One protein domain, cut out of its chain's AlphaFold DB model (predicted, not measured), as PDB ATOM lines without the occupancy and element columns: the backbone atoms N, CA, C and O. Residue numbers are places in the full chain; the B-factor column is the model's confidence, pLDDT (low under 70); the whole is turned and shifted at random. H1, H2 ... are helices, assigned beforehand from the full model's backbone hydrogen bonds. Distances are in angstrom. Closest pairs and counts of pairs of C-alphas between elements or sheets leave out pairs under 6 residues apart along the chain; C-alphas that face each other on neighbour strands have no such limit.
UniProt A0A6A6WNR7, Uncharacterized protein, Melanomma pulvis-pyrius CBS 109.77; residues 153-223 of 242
ATOM      1  N   SER A 153      26.500 -51.618  21.299       85.31
ATOM      2  CA  SER A 153      25.596 -50.947  22.245       85.31
ATOM      3  C   SER A 153      25.201 -49.521  21.841       85.31
ATOM      4  O   SER A 153      24.211 -49.001  22.340       85.31
ATOM      5  N   GLU A 154      25.956 -48.883  20.947       87.56
ATOM      6  CA  GLU A 154      25.713 -47.520  20.457       87.56
ATOM      7  C   GLU A 154      24.987 -47.498  19.103       87.56
ATOM      8  O   GLU A 154      24.708 -46.425  18.555       87.56
ATOM      9  N   ARG A 155      24.707 -48.676  18.528       91.75
ATOM     10  CA  ARG A 155      23.974 -48.787  17.265       91.75
ATOM     11  C   ARG A 155      22.518 -48.396  17.465       91.75
ATOM     12  O   ARG A 155      21.915 -48.645  18.501       91.75
ATOM     13  N   ILE A 156      21.965 -47.756  16.444       92.25
ATOM     14  CA  ILE A 156      20.626 -47.169  16.482       92.25
ATOM     15  C   ILE A 156      19.646 -48.145  15.827       92.25
ATOM     16  O   ILE A 156      19.970 -48.758  14.812       92.25
ATOM     17  N   GLU A 157      18.433 -48.260  16.354       94.12
ATOM     18  CA  GLU A 157      17.365 -48.988  15.664       94.12
ATOM     19  C   GLU A 157      17.046 -48.317  14.311       94.12
ATOM     20  O   GLU A 157      16.928 -47.083  14.238       94.12
ATOM     21  N   PRO A 158      16.953 -49.078  13.205       93.25
ATOM     22  CA  PRO A 158      16.687 -48.502  11.895       93.25
ATOM     23  C   PRO A 158      15.296 -47.847  11.878       93.25
ATOM     24  O   PRO A 158      14.313 -48.461  12.291       93.25
ATOM     25  N   PRO A 159      15.159 -46.600  11.387       95.50
ATOM     26  CA  PRO A 159      13.849 -45.975  11.283       95.50
ATOM     27  C   PRO A 159      12.986 -46.753  10.289       95.50
ATOM     28  O   PRO A 159      13.426 -47.033   9.175       95.50
ATOM     29  N   THR A 160      11.745 -47.044  10.663       96.50
ATOM     30  CA  THR A 160      10.786 -47.763   9.817       96.50
ATOM     31  C   THR A 160       9.655 -46.855   9.336       96.50
ATOM     32  O   THR A 160       9.366 -45.796   9.909       96.50
ATOM     33  N   TYR A 161       9.006 -47.232   8.237       96.19
ATOM     34  CA  TYR A 161       7.823 -46.537   7.745       96.19
ATOM     35  C   TYR A 161       6.632 -46.766   8.682       96.19
ATOM     36  O   TYR A 161       6.157 -47.887   8.855       96.19
ATOM     37  N   LYS A 162       6.090 -45.678   9.247       96.56
ATOM     38  CA  LYS A 162       4.909 -45.724  10.134       96.56
ATOM     39  C   LYS A 162       3.606 -46.074   9.404       96.56
ATOM     40  O   LYS A 162       2.657 -46.540  10.033       96.56
ATOM     41  N   ALA A 163       3.560 -45.847   8.094       96.25
ATOM     42  CA  ALA A 163       2.432 -46.148   7.223       96.25
ATOM     43  C   ALA A 163       2.941 -46.678   5.877       96.25
ATOM     44  O   ALA A 163       3.973 -46.221   5.384       96.25
ATOM     45  N   GLY A 164       2.207 -47.624   5.288       95.94
ATOM     46  CA  GLY A 164       2.511 -48.153   3.959       95.94
ATOM     47  C   GLY A 164       2.098 -47.193   2.837       95.94
ATOM     48  O   GLY A 164       1.213 -46.354   3.001       95.94
ATOM     49  N   ASN A 165       2.721 -47.336   1.668       96.31
ATOM     50  CA  ASN A 165       2.377 -46.620   0.444       96.31
ATOM     51  C   ASN A 165       2.406 -47.577  -0.755       96.31
ATOM     52  O   ASN A 165       3.465 -47.843  -1.326       96.31
ATOM     53  N   LYS A 166       1.219 -48.036  -1.178       95.62
ATOM     54  CA  LYS A 166       1.055 -48.987  -2.291       95.62
ATOM     55  C   LYS A 166       1.652 -48.483  -3.609       95.62
ATOM     56  O   LYS A 166       2.235 -49.265  -4.340       95.62
ATOM     57  N   LYS A 167       1.588 -47.174  -3.897       96.00
ATOM     58  CA  LYS A 167       2.136 -46.607  -5.149       96.00
ATOM     59  C   LYS A 167       3.659 -46.717  -5.238       96.00
ATOM     60  O   LYS A 167       4.210 -46.652  -6.329       96.00
ATOM     61  N   LYS A 168       4.336 -46.818  -4.092       92.94
ATOM     62  CA  LYS A 168       5.796 -46.920  -3.996       92.94
ATOM     63  C   LYS A 168       6.262 -48.312  -3.560       92.94
ATOM     64  O   LYS A 168       7.447 -48.461  -3.295       92.94
ATOM     65  N   ASN A 169       5.352 -49.289  -3.463       93.44
ATOM     66  CA  ASN A 169       5.614 -50.614  -2.891       93.44
ATOM     67  C   ASN A 169       6.286 -50.548  -1.505       93.44
ATOM     68  O   ASN A 169       7.218 -51.292  -1.234       93.44
ATOM     69  N   ILE A 170       5.836 -49.627  -0.646       95.81
ATOM     70  CA  ILE A 170       6.328 -49.496   0.734       95.81
ATOM     71  C   ILE A 170       5.305 -50.125   1.677       95.81
ATOM     72  O   ILE A 170       4.135 -49.725   1.662       95.81
ATOM     73  N   VAL A 171       5.735 -51.049   2.529       95.75
ATOM     74  CA  VAL A 171       4.919 -51.667   3.577       95.75
ATOM     75  C   VAL A 171       5.181 -50.969   4.916       95.75
ATOM     76  O   VAL A 171       6.249 -50.411   5.171       95.75
ATOM     77  N   LYS A 172       4.167 -50.923   5.788       96.31
ATOM     78  CA  LYS A 172       4.342 -50.426   7.160       96.31
ATOM     79  C   LYS A 172       5.314 -51.355   7.892       96.31
ATOM     80  O   LYS A 172       5.083 -52.555   7.914       96.31
ATOM     81  N   GLY A 173       6.340 -50.790   8.521       93.81
ATOM     82  CA  GLY A 173       7.408 -51.557   9.170       93.81
ATOM     83  C   GLY A 173       8.669 -51.714   8.319       93.81
ATOM     84  O   GLY A 173       9.728 -51.939   8.893       93.81
ATOM     85  N   ASP A 174       8.605 -51.481   7.002       92.12
ATOM     86  CA  ASP A 174       9.803 -51.494   6.154       92.12
ATOM     87  C   ASP A 174      10.810 -50.436   6.608       92.12
ATOM     88  O   ASP A 174      10.440 -49.341   7.052       92.12
ATOM     89  N   ILE A 175      12.099 -50.728   6.437       92.19
ATOM     90  CA  ILE A 175      13.174 -49.791   6.764       92.19
ATOM     91  C   ILE A 175      13.093 -48.567   5.845       92.19
ATOM     92  O   ILE A 175      13.150 -48.648   4.617       92.19
ATOM     93  N   ASN A 176      13.035 -47.387   6.452       94.50
ATOM     94  CA  ASN A 176      13.095 -46.115   5.756       94.50
ATOM     95  C   ASN A 176      14.555 -45.691   5.559       94.50
ATOM     96  O   ASN A 176      15.104 -44.877   6.307       94.50
ATOM     97  N   PHE A 177      15.179 -46.205   4.498       91.06
ATOM     98  CA  PHE A 177      16.580 -45.920   4.159       91.06
ATOM     99  C   PHE A 177      16.889 -44.427   3.973       91.06
ATOM    100  O   PHE A 177      18.028 -43.998   4.162       91.06
ATOM    101  N   THR A 178      15.886 -43.611   3.631       92.75
ATOM    102  CA  THR A 178      16.067 -42.158   3.489       92.75
ATOM    103  C   THR A 178      16.250 -41.491   4.850       92.75
ATOM    104  O   THR A 178      17.156 -40.674   5.017       92.75
ATOM    105  N   GLU A 179      15.425 -41.848   5.835       94.88
ATOM    106  CA  GLU A 179      15.597 -41.368   7.211       94.88
ATOM    107  C   GLU A 179      16.846 -41.969   7.862       94.88
ATOM    108  O   GLU A 179      17.605 -41.241   8.500       94.88
ATOM    109  N   ALA A 180      17.143 -43.248   7.611       93.88
ATOM    110  CA  ALA A 180      18.373 -43.882   8.089       93.88
ATOM    111  C   ALA A 180      19.617 -43.128   7.583       93.88
ATOM    112  O   ALA A 180      20.517 -42.796   8.355       93.88
ATOM    113  N   ALA A 181      19.643 -42.745   6.302       92.81
ATOM    114  CA  ALA A 181      20.730 -41.941   5.750       92.81
ATOM    115  C   ALA A 181      20.859 -40.573   6.448       92.81
ATOM    116  O   ALA A 181      21.969 -40.141   6.764       92.81
ATOM    117  N   LYS A 182      19.745 -39.894   6.748       94.94
ATOM    118  CA  LYS A 182      19.776 -38.619   7.486       94.94
ATOM    119  C   LYS A 182      20.335 -38.791   8.900       94.94
ATOM    120  O   LYS A 182      21.168 -37.985   9.312       94.94
ATOM    121  N   ILE A 183      19.909 -39.829   9.624       94.12
ATOM    122  CA  ILE A 183      20.388 -40.132  10.982       94.12
ATOM    123  C   ILE A 183      21.890 -40.427  10.963       94.12
ATOM    124  O   ILE A 183      22.645 -39.819  11.723       94.12
ATOM    125  N   ALA A 184      22.349 -41.284  10.050       92.00
ATOM    126  CA  ALA A 184      23.763 -41.626   9.949       92.00
ATOM    127  C   ALA A 184      24.627 -40.414   9.566       92.00
ATOM    128  O   ALA A 184      25.695 -40.213  10.143       92.00
ATOM    129  N   LYS A 185      24.149 -39.545   8.663       92.69
ATOM    130  CA  LYS A 185      24.847 -38.296   8.319       92.69
ATOM    131  C   LYS A 185      24.979 -37.362   9.527       92.69
ATOM    132  O   LYS A 185      26.043 -36.783   9.720       92.69
ATOM    133  N   LYS A 186      23.940 -37.247  10.367       92.88
ATOM    134  CA  LYS A 186      23.999 -36.479  11.629       92.88
ATOM    135  C   LYS A 186      25.016 -37.052  12.626       92.88
ATOM    136  O   LYS A 186      25.553 -36.299  13.425       92.88
ATOM    137  N   LYS A 187      25.300 -38.356  12.558       90.00
ATOM    138  CA  LYS A 187      26.325 -39.052  13.356       90.00
ATOM    139  C   LYS A 187      27.722 -39.043  12.711       90.00
ATOM    140  O   LYS A 187      28.618 -39.706  13.215       90.00
ATOM    141  N   GLY A 188      27.917 -38.304  11.615       89.81
ATOM    142  CA  GLY A 188      29.219 -38.149  10.955       89.81
ATOM    143  C   GLY A 188      29.523 -39.171   9.856       89.81
ATOM    144  O   GLY A 188      30.624 -39.167   9.306       89.81
ATOM    145  N   ALA A 189      28.570 -40.029   9.474       89.94
ATOM    146  CA  ALA A 189      28.795 -40.987   8.397       89.94
ATOM    147  C   ALA A 189      28.931 -40.286   7.030       89.94
ATOM    148  O   ALA A 189      28.102 -39.455   6.643       89.94
ATOM    149  N   LYS A 190      29.941 -40.680   6.243       90.81
ATOM    150  CA  LYS A 190      30.091 -40.272   4.835       90.81
ATOM    151  C   LYS A 190      29.057 -41.032   3.980       90.81
ATOM    152  O   LYS A 190      29.104 -42.260   3.917       90.81
ATOM    153  N   ILE A 191      28.135 -40.314   3.324       91.62
ATOM    154  CA  ILE A 191      27.083 -40.887   2.459       91.62
ATOM    155  C   ILE A 191      27.196 -40.311   1.030       91.62
ATOM    156  O   ILE A 191      27.246 -39.086   0.893       91.62
ATOM    157  N   PRO A 192      27.223 -41.153  -0.023       92.38
ATOM    158  CA  PRO A 192      27.318 -42.611   0.053       92.38
ATOM    159  C   PRO A 192      28.675 -43.040   0.636       92.38
ATOM    160  O   PRO A 192      29.683 -42.341   0.475       92.38
ATOM    161  N   CYS A 193      28.700 -44.181   1.322       92.06
ATOM    162  CA  CYS A 193      29.932 -44.713   1.887       92.06
ATOM    163  C   CYS A 193      30.894 -45.167   0.780       92.06
ATOM    164  O   CYS A 193      30.488 -45.375  -0.367       92.06
ATOM    165  N   LEU A 194      32.179 -45.310   1.118       90.81
ATOM    166  CA  LEU A 194      33.210 -45.706   0.153       90.81
ATOM    167  C   LEU A 194      32.896 -47.051  -0.513       90.81
ATOM    168  O   LEU A 194      33.081 -47.165  -1.720       90.81
ATOM    169  N   GLU A 195      32.342 -48.012   0.229       91.19
ATOM    170  CA  GLU A 195      31.951 -49.317  -0.320       91.19
ATOM    171  C   GLU A 195      30.817 -49.199  -1.345       91.19
ATOM    172  O   GLU A 195      30.926 -49.721  -2.451       91.19
ATOM    173  N   CYS A 196      29.769 -48.415  -1.062       92.00
ATOM    174  CA  CYS A 196      28.710 -48.163  -2.047       92.00
ATOM    175  C   CYS A 196      29.236 -47.416  -3.286       92.00
ATOM    176  O   CYS A 196      28.759 -47.660  -4.392       92.00
ATOM    177  N   LYS A 197      30.209 -46.504  -3.126       92.81
ATOM    178  CA  LYS A 197      30.853 -45.825  -4.266       92.81
ATOM    179  C   LYS A 197      31.677 -46.798  -5.108       92.81
ATOM    180  O   LYS A 197      31.599 -46.730  -6.330       92.81
ATOM    181  N   ARG A 198      32.450 -47.678  -4.464       91.00
ATOM    182  CA  ARG A 198      33.275 -48.694  -5.132       91.00
ATOM    183  C   ARG A 198      32.400 -49.687  -5.892       91.00
ATOM    184  O   ARG A 198      32.588 -49.835  -7.090       91.00
ATOM    185  N   SER A 199      31.388 -50.249  -5.233       87.19
ATOM    186  CA  SER A 199      30.444 -51.189  -5.847       87.19
ATOM    187  C   SER A 199      29.713 -50.579  -7.050       87.19
ATOM    188  O   SER A 199      29.558 -51.233  -8.077       87.19
ATOM    189  N   ALA A 200      29.326 -49.299  -6.980       89.31
ATOM    190  CA  ALA A 200      28.749 -48.611  -8.131       89.31
ATOM    191  C   ALA A 200      29.755 -48.463  -9.283       89.31
ATOM    192  O   ALA A 200      29.398 -48.725 -10.425       89.31
ATOM    193  N   ALA A 201      31.006 -48.093  -8.986       90.75
ATOM    194  CA  ALA A 201      32.053 -47.950  -9.994       90.75
ATOM    195  C   ALA A 201      32.409 -49.286 -10.671       90.75
ATOM    196  O   ALA A 201      32.558 -49.323 -11.889       90.75
ATOM    197  N   GLU A 202      32.496 -50.376  -9.905       87.81
ATOM    198  CA  GLU A 202      32.711 -51.737 -10.421       87.81
ATOM    199  C   GLU A 202      31.568 -52.184 -11.337       87.81
ATOM    200  O   GLU A 202      31.806 -52.809 -12.365       87.81
ATOM    201  N   ALA A 203      30.336 -51.788 -11.015       85.62
ATOM    202  CA  ALA A 203      29.167 -52.029 -11.853       85.62
ATOM    203  C   ALA A 203      29.039 -51.054 -13.045       85.62
ATOM    204  O   ALA A 203      28.012 -51.055 -13.719       85.62
ATOM    205  N   GLY A 204      30.021 -50.173 -13.284       90.06
ATOM    206  CA  GLY A 204      29.961 -49.154 -14.344       90.06
ATOM    207  C   GLY A 204      28.898 -48.069 -14.117       90.06
ATOM    208  O   GLY A 204      28.578 -47.299 -15.020       90.06
ATOM    209  N   ASN A 205      28.347 -47.990 -12.907       89.25
ATOM    210  CA  ASN A 205      27.282 -47.073 -12.536       89.25
ATOM    211  C   ASN A 205      27.830 -45.791 -11.901       89.25
ATOM    212  O   ASN A 205      28.871 -45.761 -11.241       89.25
ATOM    213  N   ARG A 206      27.072 -44.696 -12.040       90.00
ATOM    214  CA  ARG A 206      27.336 -43.477 -11.262       90.00
ATOM    215  C   ARG A 206      27.139 -43.769  -9.775       90.00
ATOM    216  O   ARG A 206      26.207 -44.474  -9.395       90.00
ATOM    217  N   ALA A 207      27.990 -43.176  -8.934       88.44
ATOM    218  CA  ALA A 207      27.871 -43.303  -7.485       88.44
ATOM    219  C   ALA A 207      26.450 -42.917  -7.021       88.44
ATOM    220  O   ALA A 207      25.947 -41.858  -7.417       88.44
ATOM    221  N   PRO A 208      25.792 -43.744  -6.191       88.19
ATOM    222  CA  PRO A 208      24.416 -43.497  -5.791       88.19
ATOM    223  C   PRO A 208      24.336 -42.271  -4.876       88.19
ATOM    224  O   PRO A 208      25.272 -41.961  -4.142       88.19
ATOM    225  N   LYS A 209      23.194 -41.571  -4.874       89.69
ATOM    226  CA  LYS A 209      22.984 -40.428  -3.963       89.69
ATOM    227  C   LYS A 209      22.952 -40.858  -2.490       89.69
ATOM    228  O   LYS A 209      23.371 -40.093  -1.628       89.69
ATOM    229  N   ASN A 210      22.482 -42.077  -2.223       90.50
ATOM    230  CA  ASN A 210      22.355 -42.669  -0.894       90.50
ATOM    231  C   ASN A 210      23.072 -44.023  -0.834       90.50
ATOM    232  O   ASN A 210      23.344 -44.642  -1.861       90.50
ATOM    233  N   CYS A 211      23.351 -44.497   0.376       90.50
ATOM    234  CA  CYS A 211      23.779 -45.876   0.579       90.50
ATOM    235  C   CYS A 211      22.637 -46.854   0.287       90.50
ATOM    236  O   CYS A 211      21.475 -46.530   0.521       90.50
ATOM    237  N   ASN A 212      22.976 -48.057  -0.178       86.75
ATOM    238  CA  ASN A 212      22.010 -49.137  -0.409       86.75
ATOM    239  C   ASN A 212      21.720 -49.974   0.852       86.75
ATOM    240  O   ASN A 212      20.830 -50.809   0.817       86.75
ATOM    241  N   PHE A 213      22.477 -49.759   1.939       87.25
ATOM    242  CA  PHE A 213      22.338 -50.471   3.218       87.25
ATOM    243  C   PHE A 213      22.432 -52.006   3.112       87.25
ATOM    244  O   PHE A 213      21.961 -52.723   3.991       87.25
ATOM    245  N   ASN A 214      23.110 -52.520   2.078       84.56
ATOM    246  CA  ASN A 214      23.447 -53.940   1.991       84.56
ATOM    247  C   ASN A 214      24.470 -54.345   3.076       84.56
ATOM    248  O   ASN A 214      25.043 -53.484   3.745       84.56
ATOM    249  N   ARG A 215      24.748 -55.648   3.221       81.06
ATOM    250  CA  ARG A 215      25.696 -56.196   4.218       81.06
ATOM    251  C   ARG A 215      27.092 -55.552   4.181       81.06
ATOM    252  O   ARG A 215      27.775 -55.472   5.198       81.06
ATOM    253  N   PHE A 216      27.511 -55.052   3.018       84.94
ATOM    254  CA  PHE A 216      28.819 -54.418   2.807       84.94
ATOM    255  C   PHE A 216      28.799 -52.896   3.004       84.94
ATOM    256  O   PHE A 216      29.836 -52.232   2.958       84.94
ATOM    257  N   CYS A 217      27.630 -52.311   3.249       89.69
ATOM    258  CA  CYS A 217      27.479 -50.884   3.439       89.69
ATOM    259  C   CYS A 217      28.057 -50.459   4.794       89.69
ATOM    260  O   CYS A 217      27.513 -50.776   5.852       89.69
ATOM    261  N   ALA A 218      29.108 -49.635   4.780       88.38
ATOM    262  CA  ALA A 218      29.677 -49.088   6.015       88.38
ATOM    263  C   ALA A 218      28.665 -48.241   6.810       88.38
ATOM    264  O   ALA A 218      28.725 -48.199   8.035       88.38
ATOM    265  N   THR A 219      27.703 -47.600   6.135       88.75
ATOM    266  CA  THR A 219      26.613 -46.862   6.796       88.75
ATOM    267  C   THR A 219      25.606 -47.795   7.471       88.75
ATOM    268  O   THR A 219      25.028 -47.408   8.480       88.75
ATOM    269  N   GLY A 220      25.431 -49.028   6.977       88.69
ATOM    270  CA  GLY A 220      24.584 -50.042   7.618       88.69
ATOM    271  C   GLY A 220      25.064 -50.396   9.027       88.69
ATOM    272  O   GLY A 220      24.249 -50.611   9.915       88.69
ATOM    273  N   LYS A 221      26.378 -50.311   9.277       88.12
ATOM    274  CA  LYS A 221      26.996 -50.603  10.583       88.12
ATOM    275  C   LYS A 221      26.622 -49.626  11.709       88.12
ATOM    276  O   LYS A 221      26.922 -49.911  12.864       88.12
ATOM    277  N   TYR A 222      26.000 -48.487  11.391       90.06
ATOM    278  CA  TYR A 222      25.464 -47.548  12.389       90.06
ATOM    279  C   TYR A 222      24.129 -48.014  12.978       90.06
ATOM    280  O   TYR A 222      23.686 -47.472  13.991       90.06
ATOM    281  N   PHE A 223      23.491 -48.991  12.336       92.69
ATOM    282  CA  PHE A 223      22.179 -49.481  12.710       92.69
ATOM    283  C   PHE A 223      22.260 -50.909  13.236       92.69
ATOM    284  O   PHE A 223      23.152 -51.675  12.859       92.69
TER     285      PHE A 223
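What this domain is: This is residues 153 to 223 of the 242 residues of an uncharacterized protein of Melanomma pulvis-pyrius CBS 109.77 (UniProt A0A6A6WNR7). This domain has little regular structure: two short helices, H1 and H2, lie apart in a chain that is mostly loops. Residues 153 to 176 run out into a loop and fold back to H1; after H2, residues 203 to 223 fold back toward the domain's middle. The printed part has 71 residues with two named helices, H1 then H2, and no named strand; the class is all helix, though the helices hold only 19 residues. It is only just compact, close to loose, with a radius of gyration of the C-alphas of 13.0 A and spans of 35 by 34 by 19 A.

Where its parts are: H1, residues 177 to 186, is 14.1 A long and begins at C-alpha 177 (16.580, -45.920, 4.159). H2, residues 194 to 202, is 12.2 A long and ends at C-alpha 202 (32.711, -51.737, -10.421).

How they stand to each other: H1 and H2 are apart, joined by a short link of 7 residues. Every O i to N i+4 pair is within hydrogen-bond range in both.

The domain as a whole: The C-alphas farthest apart, those of Ser 153 and Gly 204, are 36.9 A apart. The printed part has no cut, and no printed residue has a pLDDT under 70.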